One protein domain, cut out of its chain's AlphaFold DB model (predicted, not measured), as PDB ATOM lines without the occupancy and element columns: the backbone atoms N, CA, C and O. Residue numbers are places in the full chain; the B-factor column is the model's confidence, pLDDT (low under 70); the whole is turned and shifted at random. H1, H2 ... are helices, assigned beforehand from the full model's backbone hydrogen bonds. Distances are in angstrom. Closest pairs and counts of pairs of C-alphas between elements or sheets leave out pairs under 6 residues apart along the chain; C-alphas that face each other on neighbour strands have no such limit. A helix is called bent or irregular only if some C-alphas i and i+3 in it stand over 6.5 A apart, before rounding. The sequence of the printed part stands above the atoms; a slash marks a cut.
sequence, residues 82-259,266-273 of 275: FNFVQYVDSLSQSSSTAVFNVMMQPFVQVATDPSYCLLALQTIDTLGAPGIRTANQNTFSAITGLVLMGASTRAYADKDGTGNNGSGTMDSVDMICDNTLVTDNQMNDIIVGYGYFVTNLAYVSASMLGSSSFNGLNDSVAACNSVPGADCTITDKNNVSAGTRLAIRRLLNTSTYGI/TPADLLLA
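This is residues 82 to 259 and 266 to 273 of the 275 residues of an uncharacterized protein of Bdellovibrio sp. qaytius (UniProt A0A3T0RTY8). What does the model look like? Two long helices, H4 and H6, lie side by side and run opposite ways through the core, and H3 beside them completes an up-and-down bundle of three, each running against the one before. H2 crosses H4 and bears H1, H7 folds back beside H6, and H8 crosses the first part of H6, with the small H5 and H9 on H8. What is its make-up? The printed part has 186 residues with nine named helices, H1 to H9 in chain order, and no named strand; its class is all helix. It is compact and rounded, with a radius of gyration of the C-alphas of 15.4 A and spans of 41 by 37 by 31 A.

Where is the longest helix? H6, residues 184 to 208, is 34.0 A long from C-alpha 184 at (589.962, 418.397, 376.326) to C-alpha 208 at (598.044, 417.939, 409.391). It has a kink of 45 degrees near residue 202 and is irregular, C-alphas 203 and 206 being 7.3 A apart. Where are the others? H4, residues 135 to 157, is 32.3 A long, H7, 212 to 225, 20.8 A, H3, 114 to 125, 16.9 A, and H8, 242 to 253, 16.6 A. H1 is residues 84 to 93, H5 173 to 177, H9 267 to 271, and H2 99 to 107, only just irregular with C-alphas 103 and 106 6.8 A apart.

What surrounds H6? It touches H4 at a shallow tilt of 29 degrees, opposite ways, closest at the C-alphas of Ala 142 and Phe 197, 4.0 A. H6 and H7 form a hairpin, closest at C-alphas 205 and 214, 6.5 A, and H8 is about perpendicular to H6 at 78 degrees, closest at C-alphas 187 and 245, 6.6 A. What lies farther out? H3 and H4 form a hairpin at 18 degrees, closest at C-alphas 117 and 148, 5.4 A; H2 touches H4 at C-alphas 104 and 150, 4.0 A, and H1 at 106 and 90, 5.0 A. H8 touches H5 at C-alphas 249 and 177, 5.9 A, and H9 at 250 and 270, 5.6 A. How do the backbones run? Every O i to N i+4 pair is within hydrogen-bond range in H1, H3, H4 and H8, against 3 of 5 in H2, 15 of 21 in H6, 8 of 10 in H7 and 0 of 1 in H5 and H9, each with 2 of 2 O i to N i+3 pairs.

How far does it reach? The two C-alphas farthest apart, of Ile 132 and Thr 162, are 43.0 A apart. Which links are long or cut? H4 to H5 and H7 to H8 are long; residues 260 to 265 are not printed, and C-alphas 259 and 266 are 15.6 A apart. Where is confidence low? Mean pLDDT of the printed part is 84.3, with 28 residues under 70, among them 208 to 216 and 266 to 273.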
ATOM      1  N   PHE A  82     579.294 420.165 396.663       95.00
ATOM      2  CA  PHE A  82     580.090 419.860 397.847       95.00
ATOM      3  C   PHE A  82     579.266 420.018 399.126       95.00
ATOM      4  O   PHE A  82     578.802 421.105 399.468       95.00
ATOM      5  N   ASN A  83     579.175 418.935 399.887       92.88
ATOM      6  CA  ASN A  83     578.745 418.945 401.274       92.88
ATOM      7  C   ASN A  83     579.787 418.174 402.080       92.88
ATOM      8  O   ASN A  83     579.970 416.985 401.853       92.88
ATOM      9  N   PHE A  84     580.476 418.837 403.011       88.50
ATOM     10  CA  PHE A  84     581.608 418.231 403.717       88.50
ATOM     11  C   PHE A  84     581.250 416.924 404.440       88.50
ATOM     12  O   PHE A  84     581.990 415.951 404.329       88.50
ATOM     13  N   VAL A  85     580.113 416.888 405.144       88.50
ATOM     14  CA  VAL A  85     579.684 415.702 405.905       88.50
ATOM     15  C   VAL A  85     579.396 414.547 404.953       88.50
ATOM     16  O   VAL A  85     579.986 413.483 405.090       88.50
ATOM     17  N   GLN A  86     578.579 414.789 403.924       88.62
ATOM     18  CA  GLN A  86     578.260 413.771 402.920       88.62
ATOM     19  C   GLN A  86     579.512 413.311 402.168       88.62
ATOM     20  O   GLN A  86     579.678 412.126 401.912       88.62
ATOM     21  N   TYR A  87     580.422 414.235 401.860       89.62
ATOM     22  CA  TYR A  87     581.658 413.936 401.154       89.62
ATOM     23  C   TYR A  87     582.552 412.988 401.955       89.62
ATOM     24  O   TYR A  87     582.976 411.958 401.435       89.62
ATOM     25  N   VAL A  88     582.795 413.290 403.233       87.44
ATOM     26  CA  VAL A  88     583.597 412.431 404.115       87.44
ATOM     27  C   VAL A  88     582.912 411.081 404.351       87.44
ATOM     28  O   VAL A  88     583.573 410.043 404.262       87.44
ATOM     29  N   ASP A  89     581.597 411.076 404.584       87.69
ATOM     30  CA  ASP A  89     580.827 409.849 404.791       87.69
ATOM     31  C   ASP A  89     580.893 408.935 403.559       87.69
ATOM     32  O   ASP A  89     581.166 407.739 403.694       87.69
ATOM     33  N   SER A  90     580.722 409.484 402.355       86.25
ATOM     34  CA  SER A  90     580.811 408.738 401.096       86.25
ATOM     35  C   SER A  90     582.224 408.232 400.807       86.25
ATOM     36  O   SER A  90     582.384 407.096 400.359       86.25
ATOM     37  N   LEU A  91     583.262 409.024 401.103       84.94
ATOM     38  CA  LEU A  91     584.650 408.571 400.968       84.94
ATOM     39  C   LEU A  91     584.947 407.373 401.881       84.94
ATOM     40  O   LEU A  91     585.605 406.430 401.448       84.94
ATOM     41  N   SER A  92     584.430 407.378 403.114       83.19
ATOM     42  CA  SER A  92     584.630 406.281 404.075       83.19
ATOM     43  C   SER A  92     583.961 404.962 403.661       83.19
ATOM     44  O   SER A  92     584.371 403.892 404.107       83.19
ATOM     45  N   GLN A  93     582.946 405.039 402.797       81.56
ATOM     46  CA  GLN A  93     582.177 403.894 402.306       81.56
ATOM     47  C   GLN A  93     582.689 403.367 400.962       81.56
ATOM     48  O   GLN A  93     582.218 402.330 400.490       81.56
ATOM     49  N   SER A  94     583.647 404.053 400.329       78.12
ATOM     50  CA  SER A  94     584.166 403.629 399.035       78.12
ATOM     51  C   SER A  94     584.956 402.326 399.153       78.12
ATOM     52  O   SER A  94     585.922 402.223 399.907       78.12
ATOM     53  N   SER A  95     584.567 401.327 398.362       74.25
ATOM     54  CA  SER A  95     585.284 400.052 398.224       74.25
ATOM     55  C   SER A  95     586.253 400.036 397.037       74.25
ATOM     56  O   SER A  95     586.931 399.034 396.801       74.25
ATOM     57  N   SER A  96     586.322 401.131 396.272       73.94
ATOM     58  CA  SER A  96     587.187 401.215 395.101       73.94
ATOM     59  C   SER A  96     588.642 401.423 395.502       73.94
ATOM     60  O   SER A  96     588.962 402.198 396.399       73.94
ATOM     61  N   THR A  97     589.550 400.768 394.786       69.88
ATOM     62  CA  THR A  97     590.991 401.003 394.925       69.88
ATOM     63  C   THR A  97     591.513 402.018 393.912       69.88
ATOM     64  O   THR A  97     592.679 402.391 393.999       69.88
ATOM     65  N   ALA A  98     590.696 402.470 392.955       74.31
ATOM     66  CA  ALA A  98     591.070 403.489 391.977       74.31
ATOM     67  C   ALA A  98     590.720 404.880 392.518       74.31
ATOM     68  O   ALA A  98     589.565 405.147 392.849       74.31
ATOM     69  N   VAL A  99     591.705 405.778 392.608       77.56
ATOM     70  CA  VAL A  99     591.543 407.059 393.324       77.56
ATOM     71  C   VAL A  99     590.424 407.930 392.745       77.56
ATOM     72  O   VAL A  99     589.633 408.483 393.499       77.56
ATOM     73  N   PHE A 100     590.294 408.001 391.419       79.44
ATOM     74  CA  PHE A 100     589.249 408.803 390.778       79.44
ATOM     75  C   PHE A 100     587.849 408.243 391.026       79.44
ATOM     76  O   PHE A 100     586.935 409.010 391.313       79.44
ATOM     77  N   ASN A 101     587.697 406.916 391.033       79.62
ATOM     78  CA  ASN A 101     586.431 406.280 391.395       79.62
ATOM     79  C   ASN A 101     586.063 406.564 392.851       79.62
ATOM     80  O   ASN A 101     584.897 406.823 393.130       79.62
ATOM     81  N   VAL A 102     587.043 406.559 393.766       83.88
ATOM     82  CA  VAL A 102     586.830 406.945 395.170       83.88
ATOM     83  C   VAL A 102     586.347 408.394 395.266       83.88
ATOM     84  O   VAL A 102     585.338 408.651 395.916       83.88
ATOM     85  N   MET A 103     587.018 409.329 394.585       87.69
ATOM     86  CA  MET A 103     586.670 410.757 394.623       87.69
ATOM     87  C   MET A 103     585.331 411.076 393.951       87.69
ATOM     88  O   MET A 103     584.708 412.080 394.287       87.69
ATOM     89  N   MET A 104     584.883 410.235 393.018       88.94
ATOM     90  CA  MET A 104     583.604 410.367 392.320       88.94
ATOM     91  C   MET A 104     582.406 409.912 393.168       88.94
ATOM     92  O   MET A 104     581.329 410.493 393.040       88.94
ATOM     93  N   GLN A 105     582.582 408.920 394.057       88.12
ATOM     94  CA  GLN A 105     581.484 408.325 394.843       88.12
ATOM     95  C   GLN A 105     580.580 409.337 395.568       88.12
ATOM     96  O   GLN A 105     579.363 409.160 395.530       88.12
ATOM     97  N   PRO A 106     581.102 410.407 396.202       91.06
ATOM     98  CA  PRO A 106     580.264 411.402 396.871       91.06
ATOM     99  C   PRO A 106     579.248 412.121 395.978       91.06
ATOM    100  O   PRO A 106     578.328 412.751 396.489       91.06
ATOM    101  N   PHE A 107     579.421 412.057 394.658       92.12
ATOM    102  CA  PHE A 107     578.615 412.797 393.691       92.12
ATOM    103  C   PHE A 107     577.644 411.916 392.898       92.12
ATOM    104  O   PHE A 107     576.970 412.409 391.991       92.12
ATOM    105  N   VAL A 108     577.568 410.625 393.226       88.88
ATOM    106  CA  VAL A 108     576.632 409.676 392.615       88.88
ATOM    107  C   VAL A 108     575.209 410.050 393.006       88.88
ATOM    108  O   VAL A 108     574.911 410.246 394.182       88.88
ATOM    109  N   GLN A 109     574.324 410.163 392.017       86.31
ATOM    110  CA  GLN A 109     572.944 410.637 392.176       86.31
ATOM    111  C   GLN A 109     572.819 412.074 392.728       86.31
ATOM    112  O   GLN A 109     571.724 412.504 393.094       86.31
ATOM    113  N   VAL A 110     573.910 412.846 392.740       87.69
ATOM    114  CA  VAL A 110     573.936 414.252 393.161       87.69
ATOM    115  C   VAL A 110     574.195 415.116 391.940       87.69
ATOM    116  O   VAL A 110     575.186 414.909 391.246       87.69
ATOM    117  N   ALA A 111     573.349 416.116 391.689       86.81
ATOM    118  CA  ALA A 111     573.613 417.105 390.647       86.81
ATOM    119  C   ALA A 111     574.880 417.909 390.991       86.81
ATOM    120  O   ALA A 111     575.019 418.432 392.093       86.81
ATOM    121  N   THR A 112     575.801 418.005 390.039       89.75
ATOM    122  CA  THR A 112     577.075 418.720 390.165       89.75
ATOM    123  C   THR A 112     577.250 419.618 388.967       89.75
ATOM    124  O   THR A 112     576.823 419.298 387.855       89.75
ATOM    125  N   ASP A 113     577.922 420.728 389.210       94.06
ATOM    126  CA  ASP A 113     578.341 421.653 388.177       94.06
ATOM    127  C   ASP A 113     579.798 422.041 388.463       94.06
ATOM    128  O   ASP A 113     580.063 422.905 389.308       94.06
ATOM    129  N   PRO A 114     580.759 421.383 387.786       95.50
ATOM    130  CA  PRO A 114     582.185 421.621 387.992       95.50
ATOM    131  C   PRO A 114     582.623 423.073 387.792       95.50
ATOM    132  O   PRO A 114     583.637 423.487 388.359       95.50
ATOM    133  N   SER A 115     581.864 423.878 387.039       96.81
ATOM    134  CA  SER A 115     582.200 425.290 386.841       96.81
ATOM    135  C   SER A 115     582.182 426.071 388.160       96.81
ATOM    136  O   SER A 115     583.062 426.898 388.397       96.81
ATOM    137  N   TYR A 116     581.264 425.741 389.076       98.06
ATOM    138  CA  TYR A 116     581.222 426.356 390.400       98.06
ATOM    139  C   TYR A 116     582.356 425.880 391.315       98.06
ATOM    140  O   TYR A 116     582.849 426.665 392.120       98.06
ATOM    141  N   CYS A 117     582.838 424.642 391.168       97.56
ATOM    142  CA  CYS A 117     584.047 424.203 391.874       97.56
ATOM    143  C   CYS A 117     585.262 425.035 391.450       97.56
ATOM    144  O   CYS A 117     586.056 425.454 392.292       97.56
ATOM    145  N   LEU A 118     585.396 425.310 390.148       97.50
ATOM    146  CA  LEU A 118     586.470 426.159 389.643       97.50
ATOM    147  C   LEU A 118     586.329 427.603 390.149       97.50
ATOM    148  O   LEU A 118     587.319 428.178 390.597       97.50
ATOM    149  N   LEU A 119     585.112 428.161 390.163       98.12
ATOM    150  CA  LEU A 119     584.852 429.485 390.743       98.12
ATOM    151  C   LEU A 119     585.212 429.547 392.233       98.12
ATOM    152  O   LEU A 119     585.773 430.547 392.677       98.12
ATOM    153  N   ALA A 120     584.949 428.489 393.004       98.50
ATOM    154  CA  ALA A 120     585.338 428.417 394.413       98.50
ATOM    155  C   ALA A 120     586.860 428.508 394.595       98.50
ATOM    156  O   ALA A 120     587.347 429.281 395.423       98.50
ATOM    157  N   LEU A 121     587.614 427.754 393.791       98.31
ATOM    158  CA  LEU A 121     589.078 427.750 393.817       98.31
ATOM    159  C   LEU A 121     589.652 429.104 393.386       98.31
ATOM    160  O   LEU A 121     590.460 429.686 394.108       98.31
ATOM    161  N   GLN A 122     589.154 429.654 392.277       97.88
ATOM    162  CA  GLN A 122     589.536 430.979 391.785       97.88
ATOM    163  C   GLN A 122     589.213 432.089 392.791       97.88
ATOM    164  O   GLN A 122     589.966 433.052 392.912       97.88
ATOM    165  N   THR A 123     588.116 431.952 393.543       98.44
ATOM    166  CA  THR A 123     587.744 432.902 394.598       98.44
ATOM    167  C   THR A 123     588.770 432.894 395.729       98.44
ATOM    168  O   THR A 123     589.232 433.960 396.126       98.44
ATOM    169  N   ILE A 124     589.198 431.724 396.217       98.00
ATOM    170  CA  ILE A 124     590.249 431.650 397.250       98.00
ATOM    171  C   ILE A 124     591.601 432.137 396.737       98.00
ATOM    172  O   ILE A 124     592.345 432.758 397.495       98.00
ATOM    173  N   ASP A 125     591.915 431.927 395.461       97.75
ATOM    174  CA  ASP A 125     593.156 432.427 394.864       97.75
ATOM    175  C   ASP A 125     593.266 433.960 394.900       97.75
ATOM    176  O   ASP A 125     594.378 434.494 394.910       97.75
ATOM    177  N   THR A 126     592.146 434.686 395.024       97.81
ATOM    178  CA  THR A 126     592.171 436.145 395.236       97.81
ATOM    179  C   THR A 126     592.808 436.554 396.570       97.81
ATOM    180  O   THR A 126     593.281 437.683 396.694       97.81
ATOM    181  N   LEU A 127     592.891 435.641 397.548       97.56
ATOM    182  CA  LEU A 127     593.596 435.847 398.820       97.56
ATOM    183  C   LEU A 127     595.119 435.705 398.682       97.56
ATOM    184  O   LEU A 127     595.856 436.044 399.610       97.56
ATOM    185  N   GLY A 128     595.598 435.219 397.534       97.12
ATOM    186  CA  GLY A 128     597.011 435.122 397.189       97.12
ATOM    187  C   GLY A 128     597.475 433.705 396.854       97.12
ATOM    188  O   GLY A 128     596.729 432.724 396.886       97.12
ATOM    189  N   ALA A 129     598.765 433.589 396.538       95.56
ATOM    190  CA  ALA A 129     599.408 432.303 396.278       95.56
ATOM    191  C   ALA A 129     599.382 431.391 397.528       95.56
ATOM    192  O   ALA A 129     599.328 431.905 398.649       95.56
ATOM    193  N   PRO A 130     599.487 430.054 397.373       94.38
ATOM    194  CA  PRO A 130     599.433 429.114 398.500       94.38
ATOM    195  C   PRO A 130     600.381 429.444 399.667       94.38
ATOM    196  O   PRO A 130     600.008 429.297 400.826       94.38
ATOM    197  N   GLY A 131     601.580 429.971 399.385       94.12
ATOM    198  CA  GLY A 131     602.548 430.369 400.417       94.12
ATOM    199  C   GLY A 131     602.175 431.613 401.238       94.12
ATOM    200  O   GLY A 131     602.834 431.890 402.235       94.12
ATOM    201  N   ILE A 132     601.152 432.368 400.827       95.44
ATOM    202  CA  ILE A 132     600.620 433.540 401.548       95.44
ATOM    203  C   ILE A 132     599.364 433.160 402.346       95.44
ATOM    204  O   ILE A 132     599.105 433.723 403.410       95.44
ATOM    205  N   ARG A 133     598.587 432.202 401.833       96.00
ATOM    206  CA  ARG A 133     597.335 431.741 402.431       96.00
ATOM    207  C   ARG A 133     597.545 431.041 403.773       96.00
ATOM    208  O   ARG A 133     598.583 430.438 404.045       96.00
ATOM    209  N   THR A 134     596.522 431.099 404.622       95.44
ATOM    210  CA  THR A 134     596.506 430.365 405.892       95.44
ATOM    211  C   THR A 134     596.422 428.855 405.654       95.44
ATOM    212  O   THR A 134     595.993 428.395 404.593       95.44
ATOM    213  N   ALA A 135     596.773 428.057 406.669       93.38
ATOM    214  CA  ALA A 135     596.637 426.603 406.592       93.38
ATOM    215  C   ALA A 135     595.196 426.177 406.258       93.38
ATOM    216  O   ALA A 135     595.001 425.333 405.397       93.38
ATOM    217  N   ASN A 136     594.186 426.814 406.859       94.00
ATOM    218  CA  ASN A 136     592.782 426.491 406.588       94.00
ATOM    219  C   ASN A 136     592.373 426.811 405.144       94.00
ATOM    220  O   ASN A 136     591.656 426.024 404.533       94.00
ATOM    221  N   GLN A 137     592.854 427.923 404.581       96.69
ATOM    222  CA  GLN A 137     592.586 428.296 403.187       96.69
ATOM    223  C   GLN A 137     593.231 427.307 402.209       96.69
ATOM    224  O   GLN A 137     592.595 426.893 401.244       96.69
ATOM    225  N   ASN A 138     594.464 426.871 402.479       95.88
ATOM    226  CA  ASN A 138     595.122 425.836 401.678       95.88
ATOM    227  C   ASN A 138     594.431 424.472 401.833       95.88
ATOM    228  O   ASN A 138     594.228 423.773 400.843       95.88
ATOM    229  N   THR A 139     593.990 424.104 403.039       93.94
ATOM    230  CA  THR A 139     593.199 422.885 403.261       93.94
ATOM    231  C   THR A 139     591.888 422.925 402.485       93.94
ATOM    232  O   THR A 139     591.550 421.946 401.824       93.94
ATOM    233  N   PHE A 140     591.179 424.056 402.513       96.00
ATOM    234  CA  PHE A 140     589.979 424.250 401.708       96.00
ATOM    235  C   PHE A 140     590.289 424.052 400.222       96.00
ATOM    236  O   PHE A 140     589.673 423.196 399.599       96.00
ATOM    237  N   SER A 141     591.292 424.737 399.665       97.19
ATOM    238  CA  SER A 141     591.659 424.585 398.251       97.19
ATOM    239  C   SER A 141     592.081 423.163 397.882       97.19
ATOM    240  O   SER A 141     591.746 422.695 396.797       97.19
ATOM    241  N   ALA A 142     592.775 422.451 398.771       94.50
ATOM    242  CA  ALA A 142     593.156 421.063 398.535       94.50
ATOM    243  C   ALA A 142     591.924 420.143 398.466       94.50
ATOM    244  O   ALA A 142     591.800 419.345 397.536       94.50
ATOM    245  N   ILE A 143     590.992 420.285 399.416       94.38
ATOM    246  CA  ILE A 143     589.740 419.515 399.442       94.38
ATOM    247  C   ILE A 143     588.865 419.887 398.245       94.38
ATOM    248  O   ILE A 143     588.388 419.002 397.544       94.38
ATOM    249  N   THR A 144     588.687 421.175 397.951       96.94
ATOM    250  CA  THR A 144     587.912 421.629 396.791       96.94
ATOM    251  C   THR A 144     588.550 421.184 395.472       96.94
ATOM    252  O   THR A 144     587.826 420.902 394.524       96.94
ATOM    253  N   GLY A 145     589.876 421.026 395.406       96.56
ATOM    254  CA  GLY A 145     590.561 420.384 394.280       96.56
ATOM    255  C   GLY A 145     590.124 418.927 394.078       96.56
ATOM    256  O   GLY A 145     589.760 418.544 392.966       96.56
ATOM    257  N   LEU A 146     590.053 418.136 395.157       93.94
ATOM    258  CA  LEU A 146     589.519 416.763 395.115       93.94
ATOM    259  C   LEU A 146     588.032 416.722 394.744       93.94
ATOM    260  O   LEU A 146     587.607 415.852 393.985       93.94
ATOM    261  N   VAL A 147     587.243 417.669 395.255       96.06
ATOM    262  CA  VAL A 147     585.829 417.840 394.893       96.06
ATOM    263  C   VAL A 147     585.710 418.148 393.403       96.06
ATOM    264  O   VAL A 147     584.915 417.502 392.734       96.06
ATOM    265  N   LEU A 148     586.520 419.061 392.854       96.81
ATOM    266  CA  LEU A 148     586.525 419.372 391.425       96.81
ATOM    267  C   LEU A 148     586.869 418.134 390.593       96.81
ATOM    268  O   LEU A 148     586.180 417.869 389.613       96.81
ATOM    269  N   MET A 149     587.883 417.359 390.995       94.19
ATOM    270  CA  MET A 149     588.215 416.091 390.335       94.19
ATOM    271  C   MET A 149     587.011 415.144 390.340       94.19
ATOM    272  O   MET A 149     586.572 414.719 389.278       94.19
ATOM    273  N   GLY A 150     586.447 414.856 391.515       93.00
ATOM    274  CA  GLY A 150     585.327 413.929 391.669       93.00
ATOM    275  C   GLY A 150     584.066 414.369 390.928       93.00
ATOM    276  O   GLY A 150     583.492 413.589 390.173       93.00
ATOM    277  N   ALA A 151     583.667 415.632 391.087       94.56
ATOM    278  CA  ALA A 151     582.493 416.209 390.444       94.56
ATOM    279  C   ALA A 151     582.640 416.270 388.919       94.56
ATOM    280  O   ALA A 151     581.658 416.040 388.215       94.56
ATOM    281  N   SER A 152     583.846 416.549 388.410       94.25
ATOM    282  CA  SER A 152     584.146 416.552 386.971       94.25
ATOM    283  C   SER A 152     584.166 415.141 386.399       94.25
ATOM    284  O   SER A 152     583.536 414.897 385.375       94.25
ATOM    285  N   THR A 153     584.838 414.194 387.063       90.69
ATOM    286  CA  THR A 153     584.822 412.786 386.649       90.69
ATOM    287  C   THR A 153     583.387 412.271 386.611       90.69
ATOM    288  O   THR A 153     582.990 411.706 385.596       90.69
ATOM    289  N   ARG A 154     582.573 412.584 387.631       91.44
ATOM    290  CA  ARG A 154     581.145 412.253 387.635       91.44
ATOM    291  C   ARG A 154     580.424 412.888 386.449       91.44
ATOM    292  O   ARG A 154     579.818 412.201 385.644       91.44
ATOM    293  N   ALA A 155     580.514 414.207 386.293       90.56
ATOM    294  CA  ALA A 155     579.770 414.930 385.262       90.56
ATOM    295  C   ALA A 155     580.151 414.545 383.821       90.56
ATOM    296  O   ALA A 155     579.326 414.653 382.911       90.56
ATOM    297  N   TYR A 156     581.403 414.150 383.584       89.88
ATOM    298  CA  TYR A 156     581.929 413.969 382.230       89.88
ATOM    299  C   TYR A 156     582.085 412.508 381.824       89.88
ATOM    300  O   TYR A 156     581.899 412.215 380.641       89.88
ATOM    301  N   ALA A 157     582.393 411.628 382.776       85.50
ATOM    302  CA  ALA A 157     582.713 410.228 382.527       85.50
ATOM    303  C   ALA A 157     581.733 409.232 383.172       85.50
ATOM    304  O   ALA A 157     581.834 408.064 382.844       85.50
ATOM    305  N   ASP A 158     580.807 409.649 384.043       85.69
ATOM    306  CA  ASP A 158     579.770 408.799 384.668       85.69
ATOM    307  C   ASP A 158     578.396 409.477 384.490       85.69
ATOM    308  O   ASP A 158     577.854 410.138 385.381       85.69
ATOM    309  N   LYS A 159     577.896 409.428 383.252       80.38
ATOM    310  CA  LYS A 159     576.680 410.105 382.785       80.38
ATOM    311  C   LYS A 159     575.437 409.224 382.864       80.38
ATOM    312  O   LYS A 159     574.350 409.734 382.588       80.38
ATOM    313  N   ASP A 160     575.564 407.943 383.186       79.31
ATOM    314  CA  ASP A 160     574.421 407.050 383.347       79.31
ATOM    315  C   ASP A 160     573.625 407.339 384.649       79.31
ATOM    316  O   ASP A 160     573.716 408.411 385.256       79.31
ATOM    317  N   GLY A 161     572.724 406.433 385.041       73.06
ATOM    318  CA  GLY A 161     571.892 406.588 386.241       73.06
ATOM    319  C   GLY A 161     570.692 407.545 386.110       73.06
ATOM    320  O   GLY A 161     570.361 408.071 385.045       73.06
ATOM    321  N   THR A 162     569.968 407.750 387.220       74.31
ATOM    322  CA  THR A 162     568.738 408.564 387.221       74.31
ATOM    323  C   THR A 162     569.050 410.042 386.999       74.31
ATOM    324  O   THR A 162     569.795 410.654 387.764       74.31
ATOM    325  N   GLY A 163     568.451 410.634 385.963       77.69
ATOM    326  CA  GLY A 163     568.647 412.048 385.639       77.69
ATOM    327  C   GLY A 163     570.063 412.396 385.166       77.69
ATOM    328  O   GLY A 163     570.431 413.562 385.245       77.69
ATOM    329  N   ASN A 164     570.833 411.411 384.682       78.25
ATOM    330  CA  ASN A 164     572.236 411.548 384.265       78.25
ATOM    331  C   ASN A 164     573.187 411.981 385.397       78.25
ATOM    332  O   ASN A 164     574.131 412.746 385.186       78.25
ATOM    333  N   ASN A 165     572.900 411.529 386.620       83.00
ATOM    334  CA  ASN A 165     573.687 411.843 387.814       83.00
ATOM    335  C   ASN A 165     574.652 410.711 388.220       83.00
ATOM    336  O   ASN A 165     575.068 410.663 389.376       83.00
ATOM    337  N   GLY A 166     574.995 409.818 387.295       80.62
ATOM    338  CA  GLY A 166     575.983 408.753 387.451       80.62
ATOM    339  C   GLY A 166     575.515 407.549 388.265       80.62
ATOM    340  O   GLY A 166     574.686 407.663 389.174       80.62
ATOM    341  N   SER A 167     576.056 406.378 387.952       81.25
ATOM    342  CA  SER A 167     575.860 405.115 388.674       81.25
ATOM    343  C   SER A 167     576.962 404.831 389.693       81.25
ATOM    344  O   SER A 167     576.842 403.887 390.479       81.25
ATOM    345  N   GLY A 168     578.032 405.631 389.703       79.81
ATOM    346  CA  GLY A 168     579.227 405.379 390.500       79.81
ATOM    347  C   GLY A 168     580.281 404.549 389.777       79.81
ATOM    348  O   GLY A 168     581.271 404.163 390.406       79.81
ATOM    349  N   THR A 169     580.099 404.296 388.481       80.62
ATOM    350  CA  THR A 169     581.062 403.609 387.616       80.62
ATOM    351  C   THR A 169     581.271 404.439 386.359       80.62
ATOM    352  O   THR A 169     580.306 404.816 385.717       80.62
ATOM    353  N   MET A 170     582.522 404.709 385.982       80.12
ATOM    354  CA  MET A 170     582.782 405.439 384.738       80.12
ATOM    355  C   MET A 170     582.254 404.659 383.524       80.12
ATOM    356  O   MET A 170     582.512 403.459 383.378       80.12
ATOM    357  N   ASP A 171     581.556 405.365 382.643       74.88
ATOM    358  CA  ASP A 171     580.936 404.869 381.424       74.88
ATOM    359  C   ASP A 171     582.009 404.462 380.409       74.88
ATOM    360  O   ASP A 171     582.421 405.246 379.569       74.88
ATOM    361  N   SER A 172     582.451 403.206 380.451       67.81
ATOM    362  CA  SER A 172     583.427 402.591 379.535       67.81
ATOM    363  C   SER A 172     584.812 403.258 379.434       67.81
ATOM    364  O   SER A 172     585.009 404.470 379.412       67.81
ATOM    365  N   VAL A 173     585.821 402.404 379.297       64.19
ATOM    366  CA  VAL A 173     587.233 402.787 379.147       64.19
ATOM    367  C   VAL A 173     587.471 403.673 377.913       64.19
ATOM    368  O   VAL A 173     588.241 404.635 377.971       64.19
ATOM    369  N   ASP A 174     586.760 403.401 376.818       64.56
ATOM    370  CA  ASP A 174     586.929 404.115 375.550       64.56
ATOM    371  C   ASP A 174     586.514 405.591 375.660       64.56
ATOM    372  O   ASP A 174     587.134 406.453 375.039       64.56
ATOM    373  N   MET A 175     585.541 405.923 376.520       69.81
ATOM    374  CA  MET A 175     585.071 407.304 376.689       69.81
ATOM    375  C   MET A 175     586.118 408.239 377.294       69.81
ATOM    376  O   MET A 175     586.148 409.423 376.960       69.81
ATOM    377  N   ILE A 176     586.983 407.732 378.173       76.19
ATOM    378  CA  ILE A 176     587.998 408.547 378.855       76.19
ATOM    379  C   ILE A 176     589.205 408.787 377.945       76.19
ATOM    380  O   ILE A 176     589.806 409.866 377.981       76.19
ATOM    381  N   CYS A 177     589.565 407.805 377.120       77.44
ATOM    382  CA  CYS A 177     590.677 407.929 376.182       77.44
ATOM    383  C   CYS A 177     590.287 408.690 374.899       77.44
ATOM    384  O   CYS A 177     591.157 409.290 374.268       77.44
ATOM    385  N   ASP A 178     588.997 408.742 374.553       78.56
ATOM    386  CA  ASP A 178     588.474 409.476 373.400       78.56
ATOM    387  C   ASP A 178     588.194 410.960 373.729       78.56
ATOM    388  O   ASP A 178     587.381 411.313 374.593       78.56
ATOM    389  N   ASN A 179     588.861 411.868 373.008       78.00
ATOM    390  CA  ASN A 179     588.692 413.312 373.185       78.00
ATOM    391  C   ASN A 179     587.379 413.869 372.603       78.00
ATOM    392  O   ASN A 179     587.070 415.044 372.818       78.00
ATOM    393  N   THR A 180     586.606 413.051 371.888       76.38
ATOM    394  CA  THR A 180     585.275 413.398 371.381       76.38
ATOM    395  C   THR A 180     584.175 413.146 372.413       76.38
ATOM    396  O   THR A 180     583.135 413.805 372.366       76.38
ATOM    397  N   LEU A 181     584.413 412.251 373.380       81.38
ATOM    398  CA  LEU A 181     583.436 411.843 374.399       81.38
ATOM    399  C   LEU A 181     583.663 412.568 375.731       81.38
ATOM    400  O   LEU A 181     582.713 413.105 376.317       81.38
ATOM    401  N   VAL A 182     584.925 412.672 376.153       88.50
ATOM    402  CA  VAL A 182     585.372 413.625 377.174       88.50
ATOM    403  C   VAL A 182     586.288 414.632 376.499       88.50
ATOM    404  O   VAL A 182     587.434 414.325 376.174       88.50
ATOM    405  N   THR A 183     585.791 415.848 376.285       92.31
ATOM    406  CA  THR A 183     586.542 416.904 375.595       92.31
ATOM    407  C   THR A 183     587.786 417.312 376.372       92.31
ATOM    408  O   THR A 183     587.860 417.193 377.595       92.31
ATOM    409  N   ASP A 184     588.764 417.874 375.675       92.56
ATOM    410  CA  ASP A 184     589.962 418.397 376.326       92.56
ATOM    411  C   ASP A 184     589.656 419.502 377.339       92.56
ATOM    412  O   ASP A 184     590.275 419.556 378.396       92.56
ATOM    413  N   ASN A 185     588.654 420.341 377.072       93.69
ATOM    414  CA  ASN A 185     588.228 421.357 378.028       93.69
ATOM    415  C   ASN A 185     587.666 420.730 379.317       93.69
ATOM    416  O   ASN A 185     587.944 421.233 380.398       93.69
ATOM    417  N   GLN A 186     586.921 419.627 379.219       93.50
ATOM    418  CA  GLN A 186     586.420 418.882 380.383       93.50
ATOM    419  C   GLN A 186     587.553 418.178 381.136       93.50
ATOM    420  O   GLN A 186     587.605 418.197 382.362       93.50
ATOM    421  N   MET A 187     588.508 417.603 380.404       92.75
ATOM    422  CA  MET A 187     589.694 416.991 380.999       92.75
ATOM    423  C   MET A 187     590.525 418.018 381.777       92.75
ATOM    424  O   MET A 187     591.022 417.720 382.861       92.75
ATOM    425  N   ASN A 188     590.631 419.248 381.268       95.50
ATOM    426  CA  ASN A 188     591.361 420.308 381.950       95.50
ATOM    427  C   ASN A 188     590.764 420.651 383.330       95.50
ATOM    428  O   ASN A 188     591.524 421.052 384.203       95.50
ATOM    429  N   ASP A 189     589.459 420.470 383.560       95.81
ATOM    430  CA  ASP A 189     588.861 420.686 384.890       95.81
ATOM    431  C   ASP A 189     589.357 419.645 385.906       95.81
ATOM    432  O   ASP A 189     589.747 419.997 387.019       95.81
ATOM    433  N   ILE A 190     589.453 418.374 385.498       94.12
ATOM    434  CA  ILE A 190     590.016 417.295 386.329       94.12
ATOM    435  C   ILE A 190     591.497 417.572 386.632       94.12
ATOM    436  O   ILE A 190     591.939 417.431 387.772       94.12
ATOM    437  N   ILE A 191     592.256 417.993 385.616       94.62
ATOM    438  CA  ILE A 191     593.688 418.314 385.730       94.62
ATOM    439  C   ILE A 191     593.912 419.461 386.706       94.62
ATOM    440  O   ILE A 191     594.747 419.350 387.601       94.62
ATOM    441  N   VAL A 192     593.145 420.540 386.559       96.62
ATOM    442  CA  VAL A 192     593.223 421.699 387.446       96.62
ATOM    443  C   VAL A 192     592.852 421.305 388.874       96.62
ATOM    444  O   VAL A 192     593.564 421.678 389.802       96.62
ATOM    445  N   GLY A 193     591.808 420.490 389.070       96.06
ATOM    446  CA  GLY A 193     591.453 419.958 390.389       96.06
ATOM    447  C   GLY A 193     592.602 419.191 391.050       96.06
ATOM    448  O   GLY A 193     592.923 419.446 392.213       96.06
ATOM    449  N   TYR A 194     593.285 418.327 390.290       92.94
ATOM    450  CA  TYR A 194     594.479 417.624 390.764       92.94
ATOM    451  C   TYR A 194     595.617 418.596 391.094       92.94
ATOM    452  O   TYR A 194     596.210 418.495 392.167       92.94
ATOM    453  N   GLY A 195     595.864 419.592 390.240       94.62
ATOM    454  CA  GLY A 195     596.848 420.645 390.484       94.62
ATOM    455  C   GLY A 195     596.591 421.402 391.789       94.62
ATOM    456  O   GLY A 195     597.499 421.538 392.610       94.62
ATOM    457  N   TYR A 196     595.350 421.831 392.047       96.38
ATOM    458  CA  TYR A 196     594.981 422.478 393.313       96.38
ATOM    459  C   TYR A 196     595.171 421.544 394.504       96.38
ATOM    460  O   TYR A 196     595.727 421.968 395.519       96.38
ATOM    461  N   PHE A 197     594.765 420.280 394.381       93.38
ATOM    462  CA  PHE A 197     594.974 419.287 395.428       93.38
ATOM    463  C   PHE A 197     596.456 419.162 395.794       93.38
ATOM    464  O   PHE A 197     596.815 419.404 396.945       93.38
ATOM    465  N   VAL A 198     597.330 418.851 394.833       90.06
ATOM    466  CA  VAL A 198     598.745 418.583 395.129       90.06
ATOM    467  C   VAL A 198     599.490 419.831 395.602       90.06
ATOM    468  O   VAL A 198     600.254 419.763 396.566       90.06
ATOM    469  N   THR A 199     599.237 420.984 394.972       92.50
ATOM    470  CA  THR A 199     599.939 422.232 395.301       92.50
ATOM    471  C   THR A 199     599.565 422.736 396.684       92.50
ATOM    472  O   THR A 199     600.454 423.117 397.434       92.50
ATOM    473  N   ASN A 200     598.283 422.703 397.057       93.38
ATOM    474  CA  ASN A 200     597.834 423.209 398.353       93.38
ATOM    475  C   ASN A 200     598.070 422.197 399.476       93.38
ATOM    476  O   ASN A 200     598.443 422.593 400.583       93.38
ATOM    477  N   LEU A 201     597.940 420.893 399.195       89.19
ATOM    478  CA  LEU A 201     598.233 419.850 400.176       89.19
ATOM    479  C   LEU A 201     599.690 419.926 400.654       89.19
ATOM    480  O   LEU A 201     599.959 419.705 401.833       89.19
ATOM    481  N   ALA A 202     600.624 420.311 399.780       87.38
ATOM    482  CA  ALA A 202     602.025 420.482 400.150       87.38
ATOM    483  C   ALA A 202     602.281 421.565 401.213       87.38
ATOM    484  O   ALA A 202     603.248 421.451 401.963       87.38
ATOM    485  N   TYR A 203     601.400 422.562 401.338       87.56
ATOM    486  CA  TYR A 203     601.506 423.610 402.360       87.56
ATOM    487  C   TYR A 203     600.856 423.234 403.699       87.56
ATOM    488  O   TYR A 203     601.056 423.937 404.689       87.56
ATOM    489  N   VAL A 204     600.101 422.131 403.761       85.94
ATOM    490  CA  VAL A 204     599.392 421.691 404.981       85.94
ATOM    491  C   VAL A 204     599.794 420.289 405.450       85.94
ATOM    492  O   VAL A 204     599.537 419.913 406.592       85.94
ATOM    493  N   SER A 205     600.470 419.504 404.609       75.50
ATOM    494  CA  SER A 205     600.847 418.112 404.891       75.50
ATOM    495  C   SER A 205     601.722 417.971 406.141       75.50
ATOM    496  O   SER A 205     601.486 417.079 406.958       75.50
ATOM    497  N   ALA A 206     602.681 418.882 406.333       67.62
ATOM    498  CA  ALA A 206     603.593 418.868 407.474       67.62
ATOM    499  C   ALA A 206     602.882 419.112 408.816       67.62
ATOM    500  O   ALA A 206     603.300 418.562 409.833       67.62
ATOM    501  N   SER A 207     601.811 419.912 408.826       70.50
ATOM    502  CA  SER A 207     601.063 420.258 410.039       70.50
ATOM    503  C   SER A 207     599.862 419.345 410.300       70.50
ATOM    504  O   SER A 207     599.459 419.220 411.455       70.50
ATOM    505  N   MET A 208     599.301 418.694 409.271       67.00
ATOM    506  CA  MET A 208     598.044 417.939 409.391       67.00
ATOM    507  C   MET A 208     598.168 416.418 409.228       67.00
ATOM    508  O   MET A 208     597.385 415.695 409.837       67.00
ATOM    509  N   LEU A 209     599.101 415.912 408.411       66.38
ATOM    510  CA  LEU A 209     599.080 414.506 407.956       66.38
ATOM    511  C   LEU A 209     600.323 413.686 408.328       66.38
ATOM    512  O   LEU A 209     600.367 412.485 408.049       66.38
ATOM    513  N   GLY A 210     601.325 414.318 408.943       62.94
ATOM    514  CA  GLY A 210     602.615 413.693 409.225       62.94
ATOM    515  C   GLY A 210     603.459 413.468 407.962       62.94
ATOM    516  O   GLY A 210     602.972 413.463 406.832       62.94
ATOM    517  N   SER A 211     604.767 413.284 408.143       60.84
ATOM    518  CA  SER A 211     605.751 413.261 407.048       60.84
ATOM    519  C   SER A 211     605.593 412.100 406.054       60.84
ATOM    520  O   SER A 211     605.991 412.233 404.901       60.84
ATOM    521  N   SER A 212     604.999 410.969 406.452       61.00
ATOM    522  CA  SER A 212     604.883 409.768 405.606       61.00
ATOM    523  C   SER A 212     603.874 409.903 404.462       61.00
ATOM    524  O   SER A 212     604.090 409.346 403.389       61.00
ATOM    525  N   SER A 213     602.794 410.663 404.665       60.25
ATOM    526  CA  SER A 213     601.742 410.879 403.657       60.25
ATOM    527  C   SER A 213     602.230 411.744 402.487       60.25
ATOM    528  O   SER A 213     601.674 411.695 401.392       60.25
ATOM    529  N   PHE A 214     603.306 412.507 402.700       65.44
ATOM    530  CA  PHE A 214     603.890 413.392 401.699       65.44
ATOM    531  C   PHE A 214     604.688 412.643 400.620       65.44
ATOM    532  O   PHE A 214     604.724 413.077 399.471       65.44
ATOM    533  N   ASN A 215     605.271 411.488 400.957       68.38
ATOM    534  CA  ASN A 215     606.038 410.688 399.998       68.38
ATOM    535  C   ASN A 215     605.140 410.150 398.878       68.38
ATOM    536  O   ASN A 215     605.457 410.335 397.710       68.38
ATOM    537  N   GLY A 216     603.967 409.602 399.219       68.50
ATOM    538  CA  GLY A 216     603.025 409.095 398.215       68.50
ATOM    539  C   GLY A 216     602.486 410.183 397.278       68.50
ATOM    540  O   GLY A 216     602.279 409.931 396.091       68.50
ATOM    541  N   LEU A 217     602.310 411.412 397.779       72.50
ATOM    542  CA  LEU A 217     601.927 412.554 396.947       72.50
ATOM    543  C   LEU A 217     603.037 412.902 395.947       72.50
ATOM    544  O   LEU A 217     602.763 413.003 394.752       72.50
ATOM    545  N   ASN A 218     604.281 413.025 396.420       76.00
ATOM    546  CA  ASN A 218     605.435 413.311 395.567       76.00
ATOM    547  C   ASN A 218     605.652 412.221 394.517       76.00
ATOM    548  O   ASN A 218     605.921 412.546 393.364       76.00
ATOM    549  N   ASP A 219     605.467 410.953 394.883       75.19
ATOM    550  CA  ASP A 219     605.559 409.829 393.952       75.19
ATOM    551  C   ASP A 219     604.479 409.917 392.865       75.19
ATOM    552  O   ASP A 219     604.767 409.705 391.689       75.19
ATOM    553  N   SER A 220     603.246 410.299 393.226       75.19
ATOM    554  CA  SER A 220     602.161 410.483 392.252       75.19
ATOM    555  C   SER A 220     602.436 411.635 391.277       75.19
ATOM    556  O   SER A 220     602.258 411.475 390.068       75.19
ATOM    557  N   VAL A 221     602.955 412.762 391.779       81.25
ATOM    558  CA  VAL A 221     603.343 413.914 390.955       81.25
ATOM    559  C   VAL A 221     604.526 413.549 390.056       81.25
ATOM    560  O   VAL A 221     604.504 413.852 388.866       81.25
ATOM    561  N   ALA A 222     605.532 412.849 390.586       80.94
ATOM    562  CA  ALA A 222     606.690 412.394 389.822       80.94
ATOM    563  C   ALA A 222     606.296 411.405 388.715       80.94
ATOM    564  O   ALA A 222     606.769 411.530 387.586       80.94
ATOM    565  N   ALA A 223     605.396 410.463 389.004       76.44
ATOM    566  CA  ALA A 223     604.860 409.544 388.006       76.44
ATOM    567  C   ALA A 223     604.101 410.298 386.906       76.44
ATOM    568  O   ALA A 223     604.305 410.027 385.724       76.44
ATOM    569  N   CYS A 224     603.287 411.286 387.272       79.00
ATOM    570  CA  CYS A 224     602.542 412.093 386.312       79.00
ATOM    571  C   CYS A 224     603.477 412.935 385.419       79.00
ATOM    572  O   CYS A 224     603.367 412.901 384.193       79.00
ATOM    573  N   ASN A 225     604.483 413.578 386.016       85.06
ATOM    574  CA  ASN A 225     605.497 414.371 385.314       85.06
ATOM    575  C   ASN A 225     606.508 413.517 384.520       85.06
ATOM    576  O   ASN A 225     607.291 414.056 383.740       85.06
ATOM    577  N   SER A 226     606.510 412.187 384.692       80.94
ATOM    578  CA  SER A 226     607.339 411.281 383.883       80.94
ATOM    579  C   SER A 226     606.848 411.161 382.436       80.94
ATOM    580  O   SER A 226     607.607 410.752 381.555       80.94
ATOM    581  N   VAL A 227     605.594 411.545 382.168       80.56
ATOM    582  CA  VAL A 227     605.055 411.631 380.810       80.56
ATOM    583  C   VAL A 227     605.642 412.872 380.121       80.56
ATOM    584  O   VAL A 227     605.495 413.981 380.636       80.56
ATOM    585  N   PRO A 228     606.285 412.737 378.944       81.44
ATOM    586  CA  PRO A 228     606.894 413.870 378.255       81.44
ATOM    587  C   PRO A 228     605.917 415.032 378.027       81.44
ATOM    588  O   PRO A 228     604.872 414.876 377.396       81.44
ATOM    589  N   GLY A 229     606.283 416.214 378.531       84.12
ATOM    590  CA  GLY A 229     605.491 417.440 378.399       84.12
ATOM    591  C   GLY A 229     604.295 417.549 379.351       84.12
ATOM    592  O   GLY A 229     603.482 418.455 379.159       84.12
ATOM    593  N   ALA A 230     604.159 416.654 380.334       87.56
ATOM    594  CA  ALA A 230     603.159 416.761 381.392       87.56
ATOM    595  C   ALA A 230     603.663 417.611 382.574       87.56
ATOM    596  O   ALA A 230     604.810 417.474 382.996       87.56
ATOM    597  N   ASP A 231     602.781 418.454 383.112       90.88
ATOM    598  CA  ASP A 231     602.941 419.113 384.410       90.88
ATOM    599  C   ASP A 231     601.631 418.962 385.183       90.88
ATOM    600  O   ASP A 231     600.602 419.538 384.833       90.88
ATOM    601  N   CYS A 232     601.661 418.154 386.236       85.81
ATOM    602  CA  CYS A 232     600.465 417.817 386.998       85.81
ATOM    603  C   CYS A 232     600.264 418.713 388.227       85.81
ATOM    604  O   CYS A 232     599.483 418.389 389.116       85.81
ATOM    605  N   THR A 233     600.954 419.855 388.267       92.12
ATOM    606  CA  THR A 233     600.772 420.904 389.279       92.12
ATOM    607  C   THR A 233     600.011 422.124 388.747       92.12
ATOM    608  O   THR A 233     599.822 423.102 389.468       92.12
ATOM    609  N   ILE A 234     599.526 422.064 387.500       94.38
ATOM    610  CA  ILE A 234     598.818 423.158 386.826       94.38
ATOM    611  C   ILE A 234     597.487 423.475 387.518       94.38
ATOM    612  O   ILE A 234     596.606 422.625 387.607       94.38
ATOM    613  N   THR A 235     597.303 424.736 387.912       95.44
ATOM    614  CA  THR A 235     596.042 425.269 388.464       95.44
ATOM    615  C   THR A 235     595.304 426.217 387.508       95.44
ATOM    616  O   THR A 235     594.167 426.604 387.775       95.44
ATOM    617  N   ASP A 236     595.919 426.569 386.372       94.50
ATOM    618  CA  ASP A 236     595.311 427.383 385.314       94.50
ATOM    619  C   ASP A 236     594.981 426.518 384.094       94.50
ATOM    620  O   ASP A 236     595.860 425.959 383.431       94.50
ATOM    621  N   LYS A 237     593.691 426.472 383.763       93.12
ATOM    622  CA  LYS A 237     593.128 425.700 382.655       93.12
ATOM    623  C   LYS A 237     593.785 426.006 381.303       93.12
ATOM    624  O   LYS A 237     593.847 425.125 380.445       93.12
ATOM    625  N   ASN A 238     594.279 427.229 381.113       93.81
ATOM    626  CA  ASN A 238     594.893 427.673 379.860       93.81
ATOM    627  C   ASN A 238     596.315 427.140 379.662       93.81
ATOM    628  O   ASN A 238     596.796 427.087 378.532       93.81
ATOM    629  N   ASN A 239     596.972 426.707 380.739       94.88
ATOM    630  CA  ASN A 239     598.348 426.212 380.696       94.88
ATOM    631  C   ASN A 239     598.422 424.688 380.514       94.88
ATOM    632  O   ASN A 239     599.513 424.130 380.404       94.88
ATOM    633  N   VAL A 240     597.276 424.001 380.443       94.56
ATOM    634  CA  VAL A 240     597.217 422.541 380.329       94.56
ATOM    635  C   VAL A 240     597.686 422.060 378.952       94.56
ATOM    636  O   VAL A 240     597.004 422.207 377.928       94.56
ATOM    637  N   SER A 241     598.843 421.399 378.938       93.69
ATOM    638  CA  SER A 241     599.440 420.811 377.738       93.69
ATOM    639  C   SER A 241     598.703 419.550 377.256       93.69
ATOM    640  O   SER A 241     597.962 418.900 377.999       93.69
ATOM    641  N   ALA A 242     598.948 419.155 376.002       90.31
ATOM    642  CA  ALA A 242     598.476 417.873 375.474       90.31
ATOM    643  C   ALA A 242     599.094 416.671 376.218       90.31
ATOM    644  O   ALA A 242     598.409 415.679 376.457       90.31
ATOM    645  N   GLY A 243     600.363 416.777 376.637       87.44
ATOM    646  CA  GLY A 243     601.038 415.744 377.433       87.44
ATOM    647  C   GLY A 243     600.367 415.527 378.791       87.44
ATOM    648  O   GLY A 243     600.123 414.389 379.179       87.44
ATOM    649  N   THR A 244     599.971 416.612 379.464       90.38
ATOM    650  CA  THR A 244     599.238 416.549 380.741       90.38
ATOM    651  C   THR A 244     597.859 415.911 380.562       90.38
ATOM    652  O   THR A 244     597.478 415.037 381.339       90.38
ATOM    653  N   ARG A 245     597.135 416.279 379.492       90.62
ATOM    654  CA  ARG A 245     595.864 415.632 379.119       90.62
ATOM    655  C   ARG A 245     596.020 414.132 378.927       90.62
ATOM    656  O   ARG A 245     595.248 413.367 379.497       90.62
ATOM    657  N   LEU A 246     597.036 413.707 378.181       84.56
ATOM    658  CA  LEU A 246     597.307 412.288 377.964       84.56
ATOM    659  C   LEU A 246     597.648 411.562 379.275       84.56
ATOM    660  O   LEU A 246     597.112 410.484 379.527       84.56
ATOM    661  N   ALA A 247     598.498 412.151 380.122       83.69
ATOM    662  CA  ALA A 247     598.878 411.576 381.411       83.69
ATOM    663  C   ALA A 247     597.661 411.354 382.324       83.69
ATOM    664  O   ALA A 247     597.507 410.282 382.905       83.69
ATOM    665  N   ILE A 248     596.768 412.341 382.408       86.44
ATOM    666  CA  ILE A 248     595.617 412.285 383.314       86.44
ATOM    667  C   ILE A 248     594.500 411.395 382.761       86.44
ATOM    668  O   ILE A 248     593.910 410.644 383.532       86.44
ATOM    669  N   ARG A 249     594.280 411.353 381.438       86.44
ATOM    670  CA  ARG A 249     593.407 410.339 380.809       86.44
ATOM    671  C   ARG A 249     593.866 408.920 381.139       86.44
ATOM    672  O   ARG A 249     593.058 408.081 381.524       86.44
ATOM    673  N   ARG A 250     595.176 408.674 381.061       80.19
ATOM    674  CA  ARG A 250     595.774 407.389 381.440       80.19
ATOM    675  C   ARG A 250     595.554 407.092 382.917       80.19
ATOM    676  O   ARG A 250     595.099 406.001 383.221       80.19
ATOM    677  N   LEU A 251     595.800 408.059 383.806       79.12
ATOM    678  CA  LEU A 251     595.569 407.918 385.250       79.12
ATOM    679  C   LEU A 251     594.102 407.628 385.606       79.12
ATOM    680  O   LEU A 251     593.843 406.798 386.475       79.12
ATOM    681  N   LEU A 252     593.155 408.276 384.923       80.12
ATOM    682  CA  LEU A 252     591.720 408.020 385.069       80.12
ATOM    683  C   LEU A 252     591.353 406.599 384.635       80.12
ATOM    684  O   LEU A 252     590.518 405.965 385.273       80.12
ATOM    685  N   ASN A 253     591.991 406.083 383.584       77.31
ATOM    686  CA  ASN A 253     591.679 404.764 383.052       77.31
ATOM    687  C   ASN A 253     592.342 403.595 383.809       77.31
ATOM    688  O   ASN A 253     592.037 402.426 383.568       77.31
ATOM    689  N   THR A 254     593.265 403.857 384.736       72.00
ATOM    690  CA  THR A 254     593.890 402.763 385.489       72.00
ATOM    691  C   THR A 254     592.994 402.296 386.635       72.00
ATOM    692  O   THR A 254     592.486 403.094 387.422       72.00
ATOM    693  N   SER A 255     592.953 400.984 386.847       62.72
ATOM    694  CA  SER A 255     592.608 400.385 388.143       62.72
ATOM    695  C   SER A 255     593.843 400.194 389.041       62.72
ATOM    696  O   SER A 255     593.732 399.738 390.185       62.72
ATOM    697  N   THR A 256     595.035 400.525 388.524       55.47
ATOM    698  CA  THR A 256     596.356 400.246 389.100       55.47
ATOM    699  C   THR A 256     596.969 401.376 389.929       55.47
ATOM    700  O   THR A 256     597.922 401.120 390.654       55.47
ATOM    701  N   TYR A 257     596.422 402.589 389.898       59.97
ATOM    702  CA  TYR A 257     596.895 403.748 390.661       59.97
ATOM    703  C   TYR A 257     595.785 404.211 391.619       59.97
ATOM    704  O   TYR A 257     594.646 404.453 391.217       59.97
ATOM    705  N   GLY A 258     596.078 404.229 392.923       57.22
ATOM    706  CA  GLY A 258     595.050 404.186 393.964       57.22
ATOM    707  C   GLY A 258     595.498 404.572 395.367       57.22
ATOM    708  O   GLY A 258     596.683 404.783 395.599       57.22
ATOM    709  N   ILE A 259     594.549 404.600 396.308       50.53
ATOM    710  CA  ILE A 259     594.814 404.820 397.737       50.53
ATOM    711  C   ILE A 259     595.307 403.504 398.366       50.53
ATOM    712  O   ILE A 259     594.595 402.502 398.336       50.53
ATOM    713  N   THR A 266     604.222 400.333 387.630       58.22
ATOM    714  CA  THR A 266     605.352 400.961 386.938       58.22
ATOM    715  C   THR A 266     604.857 402.078 386.025       58.22
ATOM    716  O   THR A 266     603.757 401.969 385.481       58.22
ATOM    717  N   PRO A 267     605.661 403.125 385.759       56.69
ATOM    718  CA  PRO A 267     605.316 404.146 384.765       56.69
ATOM    719  C   PRO A 267     604.927 403.568 383.389       56.69
ATOM    720  O   PRO A 267     604.181 404.199 382.647       56.69
ATOM    721  N   ALA A 268     605.374 402.348 383.061       58.75
ATOM    722  CA  ALA A 268     604.980 401.639 381.846       58.75
ATOM    723  C   ALA A 268     603.482 401.273 381.811       58.75
ATOM    724  O   ALA A 268     602.890 401.285 380.733       58.75
ATOM    725  N   ASP A 269     602.845 401.040 382.961       58.75
ATOM    726  CA  ASP A 269     601.408 400.743 383.051       58.75
ATOM    727  C   ASP A 269     600.548 401.954 382.654       58.75
ATOM    728  O   ASP A 269     599.459 401.794 382.108       58.75
ATOM    729  N   LEU A 270     601.054 403.179 382.860       61.00
ATOM    730  CA  LEU A 270     600.395 404.396 382.377       61.00
ATOM    731  C   LEU A 270     600.479 404.509 380.857       61.00
ATOM    732  O   LEU A 270     599.526 404.952 380.224       61.00
ATOM    733  N   LEU A 271     601.594 404.094 380.249       59.16
ATOM    734  CA  LEU A 271     601.806 404.221 378.804       59.16
ATOM    735  C   LEU A 271     600.842 403.364 377.969       59.16
ATOM    736  O   LEU A 271     600.605 403.702 376.812       59.16
ATOM    737  N   LEU A 272     600.279 402.302 378.553       61.31
ATOM    738  CA  LEU A 272     599.386 401.354 377.882       61.31
ATOM    739  C   LEU A 272     597.892 401.619 378.134       61.31
ATOM    740  O   LEU A 272     597.055 401.008 377.478       61.31
ATOM    741  N   ALA A 273     597.547 402.511 379.069       60.94
ATOM    742  CA  ALA A 273     596.160 402.708 379.494       60.94
ATOM    743  C   ALA A 273     595.302 403.455 378.456       60.94
ATOM    744  O   ALA A 273     594.117 403.186 378.351       60.94
TER     745      ALA A 273